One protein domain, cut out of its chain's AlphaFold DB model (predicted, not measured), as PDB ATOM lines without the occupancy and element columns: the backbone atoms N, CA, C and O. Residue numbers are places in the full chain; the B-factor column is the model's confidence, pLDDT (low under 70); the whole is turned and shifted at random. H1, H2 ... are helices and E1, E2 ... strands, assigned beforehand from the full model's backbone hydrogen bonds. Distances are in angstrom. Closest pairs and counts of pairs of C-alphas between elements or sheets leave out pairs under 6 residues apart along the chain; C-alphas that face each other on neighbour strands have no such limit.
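What this domain is: This is residues 106 to 210 of the 210 residues of an uncharacterized protein of Bradyrhizobium sp. Gha (UniProt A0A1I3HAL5). What shape do these atoms make? A twisted sheet of four parallel strands, in the order E2 E1 E3 E4, has H1, H3 and H4 on one face and H2 on the other. From this body a long helical arm, H6, runs out, and residues 196 to 210 stick out free. What is it made of? The printed part has 105 residues, with six named helices and four named strands in the order H1 E1 H2 E2 H3 E3 H4 H5 E4 H6, of mixed class. The whole is compact, with a radius of gyration of the C-alphas of 14.9 A, though the arm stretches its spans to 48 by 28 by 25 A.

How they stand to each other: How do the strands pair? E1, residues 116 to 120, is parallel to E3, residues 153 to 156, with N 119 and O 155 2.7 A apart, within hydrogen-bond range. The edge strand E2, residues 134 to 136, is parallel to E1, with N 120 and O 134 2.8 A apart, and the edge strand E4, residues 179 to 181, is parallel to E3, with N 180 and O 154 2.8 A apart. Which helices are on the sheet? H4, residues 159 to 169, is over E3 at a height over the sheet of 8.3 A, on the same face as H3, residues 143 to 150, at 9.6 A, and H1, residues 109 to 113, at 7.4 A. H2, residues 123 to 128, is on the opposite face, over E1 at 8.5 A. How do the helices meet? H3 touches H4, about perpendicular at 89 degrees, the closest C-alphas being Lys 146 and Gly 169, 4.0 A apart, and touches H1 at Leu 148 and Ile 112, 6.5 A. H5, residues 173 to 176, and H6, residues 185 to 208, are not on the sheet and are close but not clearly touching H4, with closest C-alphas Leu 176 and Trp 166, 6.5 A, and Tyr 191 and Ile 159, 7.2 A. What do the helix backbones show? Every O i to N i+4 pair is within hydrogen-bond range in H2, H4 and H6, against 0 of 1 in H1 and 0 of 4 in H3, where 1 of 2 and 5 of 5 O i to N i+3 pairs are; H5 is too short for an i+4 pair.

Where its parts are: Where do the first and last elements lie? H1 begins at C-alpha 109 (-11.187, 33.170, 99.907), and H6 ends at C-alpha 208 (20.529, 43.827, 121.476), 34.8 A from its first C-alpha. How do the strands connect? E1, H2, E2 and E3, H4 H5, E4 are strand-helix-strand units, two parallel neighbour strands with one or more helices between, and E2, H3, E3 is a split one, with E1 between its two strands in the sheet; their crossovers are right-handed.

The domain as a whole: How far does it reach? The two C-alphas farthest apart are those of Ser 115 and Arg 210, 49.4 A. Are there cuts, long links or weak places? The printed part has no cut and no long link; residues 208 to 210 are under 70 in pLDDT.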
ATOM      1  N   TRP A 106      -7.668  37.248 102.773       96.31
ATOM      2  CA  TRP A 106      -7.350  35.941 102.229       96.31
ATOM      3  C   TRP A 106      -6.921  36.063 100.770       96.31
ATOM      4  O   TRP A 106      -7.480  36.849 100.010       96.31
ATOM      5  N   LEU A 107      -5.998  35.206 100.355       96.25
ATOM      6  CA  LEU A 107      -5.907  34.757  98.971       96.25
ATOM      7  C   LEU A 107      -6.786  33.523  98.812       96.25
ATOM      8  O   LEU A 107      -6.817  32.669  99.698       96.25
ATOM      9  N   GLY A 108      -7.505  33.434  97.694       94.12
ATOM     10  CA  GLY A 108      -8.357  32.287  97.389       94.12
ATOM     11  C   GLY A 108      -9.559  32.123  98.322       94.12
ATOM     12  O   GLY A 108     -10.023  30.998  98.478       94.12
ATOM     13  N   ARG A 109     -10.073  33.203  98.936       95.19
ATOM     14  CA  ARG A 109     -11.187  33.170  99.907       95.19
ATOM     15  C   ARG A 109     -12.385  32.330  99.457       95.19
ATOM     16  O   ARG A 109     -12.972  31.617 100.264       95.19
ATOM     17  N   ASP A 110     -12.700  32.349  98.162       91.88
ATOM     18  CA  ASP A 110     -13.783  31.559  97.560       91.88
ATOM     19  C   ASP A 110     -13.631  30.039  97.797       91.88
ATOM     20  O   ASP A 110     -14.609  29.289  97.757       91.88
ATOM     21  N   ASN A 111     -12.419  29.564  98.101       93.19
ATOM     22  CA  ASN A 111     -12.141  28.172  98.436       93.19
ATOM     23  C   ASN A 111     -12.525  27.794  99.875       93.19
ATOM     24  O   ASN A 111     -12.657  26.602 100.132       93.19
ATOM     25  N   ILE A 112     -12.757  28.748 100.788       92.69
ATOM     26  CA  ILE A 112     -13.117  28.472 102.198       92.69
ATOM     27  C   ILE A 112     -14.435  27.693 102.309       92.69
ATOM     28  O   ILE A 112     -14.618  26.907 103.230       92.69
ATOM     29  N   ASN A 113     -15.336  27.832 101.334       89.62
ATOM     30  CA  ASN A 113     -16.619  27.123 101.329       89.62
ATOM     31  C   ASN A 113     -16.510  25.636 100.932       89.62
ATOM     32  O   ASN A 113     -17.526  24.942 100.847       89.62
ATOM     33  N   ARG A 114     -15.305  25.133 100.636       92.94
ATOM     34  CA  ARG A 114     -15.077  23.723 100.293       92.94
ATOM     35  C   ARG A 114     -14.970  22.874 101.560       92.94
ATOM     36  O   ARG A 114     -14.511  23.334 102.598       92.94
ATOM     37  N   SER A 115     -15.334  21.594 101.459       93.25
ATOM     38  CA  SER A 115     -15.199  20.645 102.576       93.25
ATOM     39  C   SER A 115     -13.740  20.436 102.993       93.25
ATOM     40  O   SER A 115     -13.449  20.328 104.184       93.25
ATOM     41  N   THR A 116     -12.839  20.417 102.008       95.75
ATOM     42  CA  THR A 116     -11.391  20.321 102.191       95.75
ATOM     43  C   THR A 116     -10.718  21.555 101.612       95.75
ATOM     44  O   THR A 116     -10.964  21.909 100.454       95.75
ATOM     45  N   VAL A 117      -9.841  22.178 102.395       96.31
ATOM     46  CA  VAL A 117      -9.079  23.366 101.997       96.31
ATOM     47  C   VAL A 117      -7.610  23.168 102.337       96.31
ATOM     48  O   VAL A 117      -7.287  22.751 103.444       96.31
ATOM     49  N   ARG A 118      -6.717  23.506 101.402       96.25
ATOM     50  CA  ARG A 118      -5.292  23.656 101.705       96.25
ATOM     51  C   ARG A 118      -5.017  25.077 102.191       96.25
ATOM     52  O   ARG A 118      -5.356  26.029 101.495       96.25
ATOM     53  N   LEU A 119      -4.433  25.198 103.372       96.38
ATOM     54  CA  LEU A 119      -3.957  26.429 103.981       96.38
ATOM     55  C   LEU A 119      -2.456  26.560 103.717       96.38
ATOM     56  O   LEU A 119      -1.661  25.725 104.146       96.38
ATOM     57  N   HIS A 120      -2.090  27.615 102.999       95.38
ATOM     58  CA  HIS A 120      -0.710  27.935 102.656       95.38
ATOM     59  C   HIS A 120      -0.148  28.985 103.605       95.38
ATOM     60  O   HIS A 120      -0.798  30.002 103.863       95.38
ATOM     61  N   ALA A 121       1.087  28.766 104.053       91.81
ATOM     62  CA  ALA A 121       1.822  29.709 104.894       91.81
ATOM     63  C   ALA A 121       2.163  31.026 104.189       91.81
ATOM     64  O   ALA A 121       2.259  32.072 104.827       91.81
ATOM     65  N   HIS A 122       2.377  30.969 102.871       93.31
ATOM     66  CA  HIS A 122       2.923  32.085 102.116       93.31
ATOM     67  C   HIS A 122       2.217  32.276 100.762       93.31
ATOM     68  O   HIS A 122       1.902  31.286 100.093       93.31
ATOM     69  N   PRO A 123       2.022  33.523 100.283       95.31
ATOM     70  CA  PRO A 123       1.427  33.783  98.969       95.31
ATOM     71  C   PRO A 123       2.141  33.110  97.799       95.31
ATOM     72  O   PRO A 123       1.500  32.701  96.835       95.31
ATOM     73  N   LEU A 124       3.464  32.967  97.886       93.62
ATOM     74  CA  LEU A 124       4.244  32.272  96.863       93.62
ATOM     75  C   LEU A 124       3.896  30.777  96.792       93.62
ATOM     76  O   LEU A 124       3.712  30.265  95.694       93.62
ATOM     77  N   ASP A 125       3.722  30.107  97.939       92.44
ATOM     78  CA  ASP A 125       3.274  28.707  97.978       92.44
ATOM     79  C   ASP A 125       1.864  28.577  97.369       92.44
ATOM     80  O   ASP A 125       1.579  27.659  96.597       92.44
ATOM     81  N   TRP A 126       0.985  29.547  97.657       95.31
ATOM     82  CA  TRP A 126      -0.352  29.607  97.067       95.31
ATOM     83  C   TRP A 126      -0.301  29.751  95.537       95.31
ATOM     84  O   TRP A 126      -1.004  29.018  94.836       95.31
ATOM     85  N   LEU A 127       0.568  30.612  94.997       94.38
ATOM     86  CA  LEU A 127       0.781  30.720  93.548       94.38
ATOM     87  C   LEU A 127       1.338  29.424  92.945       94.38
ATOM     88  O   LEU A 127       0.810  28.953  91.940       94.38
ATOM     89  N   GLN A 128       2.348  28.812  93.571       92.81
ATOM     90  CA  GLN A 128       2.942  27.540  93.129       92.81
ATOM     91  C   GLN A 128       1.924  26.393  93.118       92.81
ATOM     92  O   GLN A 128       1.943  25.535  92.241       92.81
ATOM     93  N   SER A 129       0.954  26.420  94.035       91.38
ATOM     94  CA  SER A 129      -0.182  25.491  94.038       91.38
ATOM     95  C   SER A 129      -1.218  25.754  92.934       91.38
ATOM     96  O   SER A 129      -2.279  25.119  92.900       91.38
ATOM     97  N   GLY A 130      -0.953  26.714  92.046       91.50
ATOM     98  CA  GLY A 130      -1.869  27.137  90.997       91.50
ATOM     99  C   GLY A 130      -3.082  27.887  91.537       91.50
ATOM    100  O   GLY A 130      -4.193  27.629  91.074       91.50
ATOM    101  N   CYS A 131      -2.885  28.751  92.539       92.44
ATOM    102  CA  CYS A 131      -3.934  29.557  93.173       92.44
ATOM    103  C   CYS A 131      -5.048  28.715  93.831       92.44
ATOM    104  O   CYS A 131      -6.206  29.138  93.921       92.44
ATOM    105  N   THR A 132      -4.720  27.498  94.278       91.81
ATOM    106  CA  THR A 132      -5.673  26.593  94.934       91.81
ATOM    107  C   THR A 132      -5.567  26.675  96.453       91.81
ATOM    108  O   THR A 132      -4.507  26.953  97.003       91.81
ATOM    109  N   GLY A 133      -6.675  26.443  97.159       95.00
ATOM    110  CA  GLY A 133      -6.712  26.611  98.614       95.00
ATOM    111  C   GLY A 133      -6.703  28.085  99.025       95.00
ATOM    112  O   GLY A 133      -7.213  28.934  98.290       95.00
ATOM    113  N   VAL A 134      -6.172  28.376 100.209       96.81
ATOM    114  CA  VAL A 134      -6.234  29.701 100.835       96.81
ATOM    115  C   VAL A 134      -4.907  30.092 101.470       96.81
ATOM    116  O   VAL A 134      -4.155  29.232 101.921       96.81
ATOM    117  N   CYS A 135      -4.633  31.390 101.548       97.06
ATOM    118  CA  CYS A 135      -3.505  31.937 102.302       97.06
ATOM    119  C   CYS A 135      -3.975  33.168 103.078       97.06
ATOM    120  O   CYS A 135      -4.559  34.078 102.487       97.06
ATOM    121  N   HIS A 136      -3.775  33.187 104.393       96.44
ATOM    122  CA  HIS A 136      -4.146  34.334 105.216       96.44
ATOM    123  C   HIS A 136      -3.099  35.443 105.058       96.44
ATOM    124  O   HIS A 136      -1.919  35.221 105.309       96.44
ATOM    125  N   ILE A 137      -3.530  36.643 104.663       95.44
ATOM    126  CA  ILE A 137      -2.627  37.755 104.310       95.44
ATOM    127  C   ILE A 137      -2.915  39.049 105.076       95.44
ATOM    128  O   ILE A 137      -2.210  40.040 104.890       95.44
ATOM    129  N   ALA A 138      -3.931  39.068 105.947       91.81
ATOM    130  CA  ALA A 138      -4.218  40.255 106.742       91.81
ATOM    131  C   ALA A 138      -3.045  40.547 107.704       91.81
ATOM    132  O   ALA A 138      -2.699  39.696 108.532       91.81
ATOM    133  N   PRO A 139      -2.452  41.756 107.671       81.25
ATOM    134  CA  PRO A 139      -1.233  42.040 108.427       81.25
ATOM    135  C   PRO A 139      -1.470  42.114 109.940       81.25
ATOM    136  O   PRO A 139      -0.603  41.744 110.723       81.25
ATOM    137  N   ILE A 140      -2.647  42.591 110.358       82.69
ATOM    138  CA  ILE A 140      -2.934  42.919 111.766       82.69
ATOM    139  C   ILE A 140      -4.015  42.010 112.347       82.69
ATOM    140  O   ILE A 140      -3.910  41.541 113.476       82.69
ATOM    141  N   SER A 141      -5.096  41.791 111.599       87.25
ATOM    142  CA  SER A 141      -6.238  41.034 112.101       87.25
ATOM    143  C   SER A 141      -6.025  39.538 111.912       87.25
ATOM    144  O   SER A 141      -5.492  39.105 110.895       87.25
ATOM    145  N   ARG A 142      -6.502  38.754 112.878       92.88
ATOM    146  CA  ARG A 142      -6.674  37.297 112.782       92.88
ATOM    147  C   ARG A 142      -8.138  36.876 112.751       92.88
ATOM    148  O   ARG A 142      -8.448  35.694 112.705       92.88
ATOM    149  N   ALA A 143      -9.057  37.844 112.742       91.75
ATOM    150  CA  ALA A 143     -10.492  37.580 112.805       91.75
ATOM    151  C   ALA A 143     -10.989  36.705 111.644       91.75
ATOM    152  O   ALA A 143     -11.907  35.912 111.835       91.75
ATOM    153  N   ALA A 144     -10.363  36.830 110.472       93.00
ATOM    154  CA  ALA A 144     -10.728  36.079 109.281       93.00
ATOM    155  C   ALA A 144     -10.460  34.570 109.427       93.00
ATOM    156  O   ALA A 144     -11.179  33.782 108.825       93.00
ATOM    157  N   LEU A 145      -9.514  34.149 110.284       95.00
ATOM    158  CA  LEU A 145      -9.213  32.730 110.542       95.00
ATOM    159  C   LEU A 145     -10.426  31.953 111.077       95.00
ATOM    160  O   LEU A 145     -10.541  30.758 110.826       95.00
ATOM    161  N   LYS A 146     -11.384  32.631 111.723       94.00
ATOM    162  CA  LYS A 146     -12.651  32.023 112.164       94.00
ATOM    163  C   LYS A 146     -13.518  31.519 111.012       94.00
ATOM    164  O   LYS A 146     -14.364  30.657 111.225       94.00
ATOM    165  N   GLU A 147     -13.315  32.019 109.794       94.38
ATOM    166  CA  GLU A 147     -14.014  31.521 108.603       94.38
ATOM    167  C   GLU A 147     -13.644  30.056 108.303       94.38
ATOM    168  O   GLU A 147     -14.466  29.316 107.764       94.38
ATOM    169  N   LEU A 148     -12.464  29.589 108.744       93.88
ATOM    170  CA  LEU A 148     -12.051  28.187 108.617       93.88
ATOM    171  C   LEU A 148     -12.910  27.222 109.446       93.88
ATOM    172  O   LEU A 148     -12.892  26.023 109.181       93.88
ATOM    173  N   ALA A 149     -13.710  27.707 110.402       89.56
ATOM    174  CA  ALA A 149     -14.601  26.860 111.194       89.56
ATOM    175  C   ALA A 149     -15.656  26.124 110.344       89.56
ATOM    176  O   ALA A 149     -16.169  25.084 110.767       89.56
ATOM    177  N   ALA A 150     -15.965  26.635 109.146       89.12
ATOM    178  CA  ALA A 150     -16.852  25.982 108.182       89.12
ATOM    179  C   ALA A 150     -16.183  24.813 107.429       89.12
ATOM    180  O   ALA A 150     -16.876  23.988 106.831       89.12
ATOM    181  N   VAL A 151     -14.851  24.722 107.469       93.19
ATOM    182  CA  VAL A 151     -14.071  23.697 106.776       93.19
ATOM    183  C   VAL A 151     -14.007  22.428 107.632       93.19
ATOM    184  O   VAL A 151     -13.780  22.477 108.845       93.19
ATOM    185  N   GLN A 152     -14.202  21.272 106.995       93.06
ATOM    186  CA  GLN A 152     -14.143  19.970 107.669       93.06
ATOM    187  C   GLN A 152     -12.706  19.457 107.778       93.06
ATOM    188  O   GLN A 152     -12.330  18.886 108.799       93.06
ATOM    189  N   ARG A 153     -11.909  19.661 106.725       95.44
ATOM    190  CA  ARG A 153     -10.519  19.212 106.627       95.44
ATOM    191  C   ARG A 153      -9.619  20.342 106.131       95.44
ATOM    192  O   ARG A 153      -9.829  20.858 105.035       95.44
ATOM    193  N   ILE A 154      -8.597  20.680 106.909       96.25
ATOM    194  CA  ILE A 154      -7.625  21.731 106.603       96.25
ATOM    195  C   ILE A 154      -6.258  21.080 106.421       96.25
ATOM    196  O   ILE A 154      -5.681  20.543 107.363       96.25
ATOM    197  N   GLU A 155      -5.744  21.106 105.201       95.56
ATOM    198  CA  GLU A 155      -4.416  20.587 104.868       95.56
ATOM    199  C   GLU A 155      -3.404  21.725 104.957       95.56
ATOM    200  O   GLU A 155      -3.652  22.787 104.401       95.56
ATOM    201  N   CYS A 156      -2.283  21.544 105.647       92.62
ATOM    202  CA  CYS A 156      -1.302  22.607 105.862       92.62
ATOM    203  C   CYS A 156       0.087  22.160 105.427       92.62
ATOM    204  O   CYS A 156       0.547  21.081 105.803       92.62
ATOM    205  N   ASN A 157       0.780  23.036 104.705       84.25
ATOM    206  CA  ASN A 157       2.186  22.843 104.352       84.25
ATOM    207  C   ASN A 157       3.151  23.295 105.466       84.25
ATOM    208  O   ASN A 157       4.355  23.060 105.371       84.25
ATOM    209  N   ASP A 158       2.631  23.949 106.508       87.94
ATOM    210  CA  ASP A 158       3.404  24.535 107.595       87.94
ATOM    211  C   ASP A 158       2.671  24.419 108.938       87.94
ATOM    212  O   ASP A 158       1.478  24.715 109.060       87.94
ATOM    213  N   ILE A 159       3.409  24.007 109.968       86.44
ATOM    214  CA  ILE A 159       2.857  23.787 111.307       86.44
ATOM    215  C   ILE A 159       2.588  25.097 112.053       86.44
ATOM    216  O   ILE A 159       1.637  25.156 112.825       86.44
ATOM    217  N   HIS A 160       3.375  26.154 111.833       86.69
ATOM    218  CA  HIS A 160       3.151  27.431 112.515       86.69
ATOM    219  C   HIS A 160       1.853  28.080 112.045       86.69
ATOM    220  O   HIS A 160       1.052  28.523 112.864       86.69
ATOM    221  N   THR A 161       1.611  28.045 110.739       89.62
ATOM    222  CA  THR A 161       0.372  28.506 110.111       89.62
ATOM    223  C   THR A 161      -0.826  27.693 110.597       89.62
ATOM    224  O   THR A 161      -1.869  28.260 110.914       89.62
ATOM    225  N   ALA A 162      -0.677  26.369 110.722       91.38
ATOM    226  CA  ALA A 162      -1.723  25.515 111.278       91.38
ATOM    227  C   ALA A 162      -2.033  25.847 112.747       91.38
ATOM    228  O   ALA A 162      -3.198  25.966 113.114       91.38
ATOM    229  N   LEU A 163      -1.001  26.037 113.576       90.56
ATOM    230  CA  LEU A 163      -1.158  26.405 114.984       90.56
ATOM    231  C   LEU A 163      -1.785  27.793 115.146       90.56
ATOM    232  O   LEU A 163      -2.649  27.963 115.998       90.56
ATOM    233  N   GLU A 164      -1.400  28.768 114.322       91.38
ATOM    234  CA  GLU A 164      -2.011  30.102 114.327       91.38
ATOM    235  C   GLU A 164      -3.489  30.035 113.916       91.38
ATOM    236  O   GLU A 164      -4.351  30.603 114.589       91.38
ATOM    237  N   ALA A 165      -3.806  29.302 112.846       92.69
ATOM    238  CA  ALA A 165      -5.181  29.071 112.416       92.69
ATOM    239  C   ALA A 165      -6.014  28.366 113.491       92.69
ATOM    240  O   ALA A 165      -7.171  28.729 113.700       92.69
ATOM    241  N   TRP A 166      -5.431  27.394 114.190       93.19
ATOM    242  CA  TRP A 166      -6.065  26.709 115.308       93.19
ATOM    243  C   TRP A 166      -6.340  27.656 116.483       93.19
ATOM    244  O   TRP A 166      -7.495  27.786 116.886       93.19
ATOM    245  N   ASP A 167      -5.318  28.358 116.979       91.56
ATOM    246  CA  ASP A 167      -5.398  29.239 118.154       91.56
ATOM    247  C   ASP A 167      -6.435  30.360 117.963       91.56
ATOM    248  O   ASP A 167      -7.272  30.622 118.826       91.56
ATOM    249  N   TRP A 168      -6.453  30.979 116.778       91.00
ATOM    250  CA  TRP A 168      -7.338  32.113 116.493       91.00
ATOM    251  C   TRP A 168      -8.691  31.732 115.881       91.00
ATOM    252  O   TRP A 168      -9.663  32.485 116.020       91.00
ATOM    253  N   GLY A 169      -8.753  30.609 115.164       88.44
ATOM    254  CA  GLY A 169      -9.945  30.159 114.447       88.44
ATOM    255  C   GLY A 169     -10.847  29.227 115.256       88.44
ATOM    256  O   GLY A 169     -12.063  29.271 115.068       88.44
ATOM    257  N   PHE A 170     -10.270  28.423 116.156       89.44
ATOM    258  CA  PHE A 170     -10.960  27.332 116.856       89.44
ATOM    259  C   PHE A 170     -10.772  27.426 118.375       89.44
ATOM    260  O   PHE A 170     -11.750  27.581 119.102       89.44
ATOM    261  N   GLY A 171      -9.521  27.395 118.845       78.38
ATOM    262  CA  GLY A 171      -9.161  27.500 120.263       78.38
ATOM    263  C   GLY A 171      -9.516  26.279 121.124       78.38
ATOM    264  O   GLY A 171      -9.458  26.379 122.349       78.38
ATOM    265  N   ASP A 172      -9.894  25.145 120.520       84.75
ATOM    266  CA  ASP A 172     -10.277  23.908 121.210       84.75
ATOM    267  C   ASP A 172      -9.646  22.639 120.599       84.75
ATOM    268  O   ASP A 172      -9.204  22.615 119.447       84.75
ATOM    269  N   ASP A 173      -9.583  21.558 121.383       77.94
ATOM    270  CA  ASP A 173      -8.978  20.284 120.955       77.94
ATOM    271  C   ASP A 173      -9.752  19.625 119.797       77.94
ATOM    272  O   ASP A 173      -9.165  18.941 118.956       77.94
ATOM    273  N   GLU A 174     -11.071  19.841 119.718       78.44
ATOM    274  CA  GLU A 174     -11.902  19.317 118.628       78.44
ATOM    275  C   GLU A 174     -11.506  19.940 117.280       78.44
ATOM    276  O   GLU A 174     -11.390  19.229 116.276       78.44
ATOM    277  N   GLY A 175     -11.208  21.242 117.259       79.94
ATOM    278  CA  GLY A 175     -10.686  21.945 116.093       79.94
ATOM    279  C   GLY A 175      -9.342  21.403 115.612       79.94
ATOM    280  O   GLY A 175      -9.116  21.343 114.403       79.94
ATOM    281  N   LEU A 176      -8.481  20.927 116.518       84.69
ATOM    282  CA  LEU A 176      -7.169  20.377 116.156       84.69
ATOM    283  C   LEU A 176      -7.290  19.129 115.265       84.69
ATOM    284  O   LEU A 176      -6.499  18.950 114.341       84.69
ATOM    285  N   SER A 177      -8.325  18.306 115.478       88.12
ATOM    286  CA  SER A 177      -8.579  17.094 114.679       88.12
ATOM    287  C   SER A 177      -8.873  17.366 113.197       88.12
ATOM    288  O   SER A 177      -8.849  16.441 112.384       88.12
ATOM    289  N   ARG A 178      -9.136  18.629 112.837       91.12
ATOM    290  CA  ARG A 178      -9.414  19.062 111.464       91.12
ATOM    291  C   ARG A 178      -8.155  19.379 110.664       91.12
ATOM    292  O   ARG A 178      -8.267  19.565 109.452       91.12
ATOM    293  N   PHE A 179      -6.989  19.469 111.303       92.81
ATOM    294  CA  PHE A 179      -5.734  19.829 110.650       92.81
ATOM    295  C   PHE A 179      -4.939  18.588 110.234       92.81
ATOM    296  O   PHE A 179      -4.680  17.691 111.034       92.81
ATOM    297  N   TRP A 180      -4.498  18.567 108.977       93.06
ATOM    298  CA  TRP A 180      -3.561  17.588 108.434       93.06
ATOM    299  C   TRP A 180      -2.310  18.310 107.961       93.06
ATOM    300  O   TRP A 180      -2.351  19.056 106.986       93.06
ATOM    301  N   ILE A 181      -1.206  18.098 108.671       89.50
ATOM    302  CA  ILE A 181       0.089  18.679 108.321       89.50
ATOM    303  C   ILE A 181       0.793  17.747 107.343       89.50
ATOM    304  O   ILE A 181       0.856  16.541 107.589       89.50
ATOM    305  N   ASP A 182       1.331  18.307 106.265       85.81
ATOM    306  CA  ASP A 182       2.175  17.568 105.334       85.81
ATOM    307  C   ASP A 182       3.414  17.037 106.085       85.81
ATOM    308  O   ASP A 182       4.234  17.806 106.588       85.81
ATOM    309  N   ASP A 183       3.560  15.714 106.164       80.44
ATOM    310  CA  ASP A 183       4.614  15.013 106.913       80.44
ATOM    311  C   ASP A 183       5.780  14.556 106.020       80.44
ATOM    312  O   ASP A 183       6.543  13.648 106.358       80.44
ATOM    313  N   THR A 184       5.950  15.209 104.869       80.31
ATOM    314  CA  THR A 184       7.049  14.911 103.952       80.31
ATOM    315  C   THR A 184       8.402  15.282 104.577       80.31
ATOM    316  O   THR A 184       8.488  16.216 105.386       80.31
ATOM    317  N   PRO A 185       9.500  14.596 104.203       81.50
ATOM    318  CA  PRO A 185      10.843  14.957 104.658       81.50
ATOM    319  C   PRO A 185      11.189  16.436 104.428       81.50
ATOM    320  O   PRO A 185      11.884  17.047 105.243       81.50
ATOM    321  N   GLU A 186      10.696  17.021 103.337       75.94
ATOM    322  CA  GLU A 186      10.869  18.428 102.982       75.94
ATOM    323  C   GLU A 186      10.129  19.358 103.952       75.94
ATOM    324  O   GLU A 186      10.732  20.316 104.444       75.94
ATOM    325  N   SER A 187       8.868  19.061 104.275       72.12
ATOM    326  CA  SER A 187       8.074  19.834 105.241       72.12
ATOM    327  C   SER A 187       8.674  19.762 106.644       72.12
ATOM    328  O   SER A 187       8.847  20.789 107.307       72.12
ATOM    329  N   ILE A 188       9.105  18.570 107.069       78.94
ATOM    330  CA  ILE A 188       9.785  18.371 108.356       78.94
ATOM    331  C   ILE A 188      11.097  19.166 108.402       78.94
ATOM    332  O   ILE A 188      11.385  19.834 109.397       78.94
ATOM    333  N   ARG A 189      11.898  19.141 107.327       81.00
ATOM    334  CA  ARG A 189      13.144  19.920 107.251       81.00
ATOM    335  C   ARG A 189      12.870  21.420 107.351       81.00
ATOM    336  O   ARG A 189      13.512  22.085 108.162       81.00
ATOM    337  N   ARG A 190      11.915  21.938 106.569       75.94
ATOM    338  CA  ARG A 190      11.527  23.359 106.594       75.94
ATOM    339  C   ARG A 190      11.114  23.800 107.995       75.94
ATOM    340  O   ARG A 190      11.566  24.852 108.440       75.94
ATOM    341  N   TYR A 191      10.343  22.979 108.707       77.81
ATOM    342  CA  TYR A 191       9.970  23.255 110.092       77.81
ATOM    343  C   TYR A 191      11.193  23.447 110.999       77.81
ATOM    344  O   TYR A 191      11.316  24.473 111.670       77.81
ATOM    345  N   PHE A 192      12.134  22.500 110.996       81.06
ATOM    346  CA  PHE A 192      13.322  22.608 111.848       81.06
ATOM    347  C   PHE A 192      14.228  23.780 111.455       81.06
ATOM    348  O   PHE A 192      14.782  24.443 112.333       81.06
ATOM    349  N   GLU A 193      14.358  24.076 110.160       83.62
ATOM    350  CA  GLU A 193      15.113  25.239 109.682       83.62
ATOM    351  C   GLU A 193      14.481  26.561 110.140       83.62
ATOM    352  O   GLU A 193      15.194  27.450 110.615       83.62
ATOM    353  N   GLN A 194      13.155  26.693 110.051       76.44
ATOM    354  CA  GLN A 194      12.439  27.874 110.535       76.44
ATOM    355  C   GLN A 194      12.537  28.014 112.056       76.44
ATOM    356  O   GLN A 194      12.877  29.093 112.545       76.44
ATOM    357  N   ALA A 195      12.339  26.926 112.806       78.69
ATOM    358  CA  ALA A 195      12.481  26.924 114.259       78.69
ATOM    359  C   ALA A 195      13.901  27.335 114.693       78.69
ATOM    360  O   ALA A 195      14.065  28.138 115.617       78.69
ATOM    361  N   ALA A 196      14.933  26.849 113.996       79.75
ATOM    362  CA  ALA A 196      16.321  27.230 114.251       79.75
ATOM    363  C   ALA A 196      16.581  28.718 113.953       79.75
ATOM    364  O   ALA A 196      17.210  29.405 114.764       79.75
ATOM    365  N   ARG A 197      16.067  29.241 112.830       80.19
ATOM    366  CA  ARG A 197      16.162  30.672 112.483       80.19
ATOM    367  C   ARG A 197      15.466  31.550 113.518       80.19
ATOM    368  O   ARG A 197      16.050  32.538 113.959       80.19
ATOM    369  N   TRP A 198      14.265  31.170 113.946       72.94
ATOM    370  CA  TRP A 198      13.516  31.890 114.972       72.94
ATOM    371  C   TRP A 198      14.280  31.941 116.296       72.94
ATOM    372  O   TRP A 198      14.478  33.016 116.856       72.94
ATOM    373  N   GLN A 199      14.805  30.803 116.763       76.44
ATOM    374  CA  GLN A 199      15.621  30.759 117.981       76.44
ATOM    375  C   GLN A 199      16.879  31.631 117.882       76.44
ATOM    376  O   GLN A 199      17.231  32.306 118.851       76.44
ATOM    377  N   ALA A 200      17.555  31.629 116.730       77.56
ATOM    378  CA  ALA A 200      18.715  32.486 116.498       77.56
ATOM    379  C   ALA A 200      18.337  33.976 116.544       77.56
ATOM    380  O   ALA A 200      19.013  34.763 117.205       77.56
ATOM    381  N   MET A 201      17.221  34.355 115.916       76.06
ATOM    382  CA  MET A 201      16.717  35.727 115.926       76.06
ATOM    383  C   MET A 201      16.298  36.179 117.331       76.06
ATOM    384  O   MET A 201      16.687  37.262 117.758       76.06
ATOM    385  N   CYS A 202      15.575  35.350 118.092       75.94
ATOM    386  CA  CYS A 202      15.206  35.665 119.475       75.94
ATOM    387  C   CYS A 202      16.432  35.880 120.371       75.94
ATOM    388  O   CYS A 202      16.409  36.768 121.221       75.94
ATOM    389  N   LYS A 203      17.508  35.103 120.175       78.06
ATOM    390  CA  LYS A 203      18.777  35.307 120.892       78.06
ATOM    391  C   LYS A 203      19.423  36.643 120.531       78.06
ATOM    392  O   LYS A 203      19.768  37.391 121.437       78.06
ATOM    393  N   LEU A 204      19.510  36.969 119.240       73.56
ATOM    394  CA  LEU A 204      20.040  38.253 118.767       73.56
ATOM    395  C   LEU A 204      19.252  39.441 119.327       73.56
ATOM    396  O   LEU A 204      19.839  40.393 119.828       73.56
ATOM    397  N   VAL A 205      17.919  39.376 119.300       73.81
ATOM    398  CA  VAL A 205      17.058  40.413 119.886       73.81
ATOM    399  C   VAL A 205      17.313  40.528 121.392       73.81
ATOM    400  O   VAL A 205      17.531  41.627 121.892       73.81
ATOM    401  N   ALA A 206      17.363  39.412 122.122       70.75
ATOM    402  CA  ALA A 206      17.637  39.427 123.559       70.75
ATOM    403  C   ALA A 206      19.031  39.984 123.917       70.75
ATOM    404  O   ALA A 206      19.203  40.523 125.008       70.75
ATOM    405  N   GLU A 207      20.014  39.864 123.024       71.25
ATOM    406  CA  GLU A 207      21.352  40.448 123.181       71.25
ATOM    407  C   GLU A 207      21.390  41.946 122.856       71.25
ATOM    408  O   GLU A 207      22.090  42.687 123.535       71.25
ATOM    409  N   VAL A 208      20.617  42.406 121.867       69.00
ATOM    410  CA  VAL A 208      20.529  43.827 121.476       69.00
ATOM    411  C   VAL A 208      19.783  44.676 122.515       69.00
ATOM    412  O   VAL A 208      20.067  45.863 122.649       69.00
ATOM    413  N   TYR A 209      18.841  44.084 123.254       60.12
ATOM    414  CA  TYR A 209      18.063  44.765 124.299       60.12
ATOM    415  C   TYR A 209      18.596  44.525 125.730       60.12
ATOM    416  O   TYR A 209      17.858  44.725 126.698       60.12
ATOM    417  N   ARG A 210      19.857  44.097 125.872       50.62
ATOM    418  CA  ARG A 210      20.609  44.098 127.141       50.62
ATOM    419  C   ARG A 210      21.482  45.339 127.258       50.62
ATOM    420  O   ARG A 210      21.607  45.820 128.406       50.62
TER     421      ARG A 210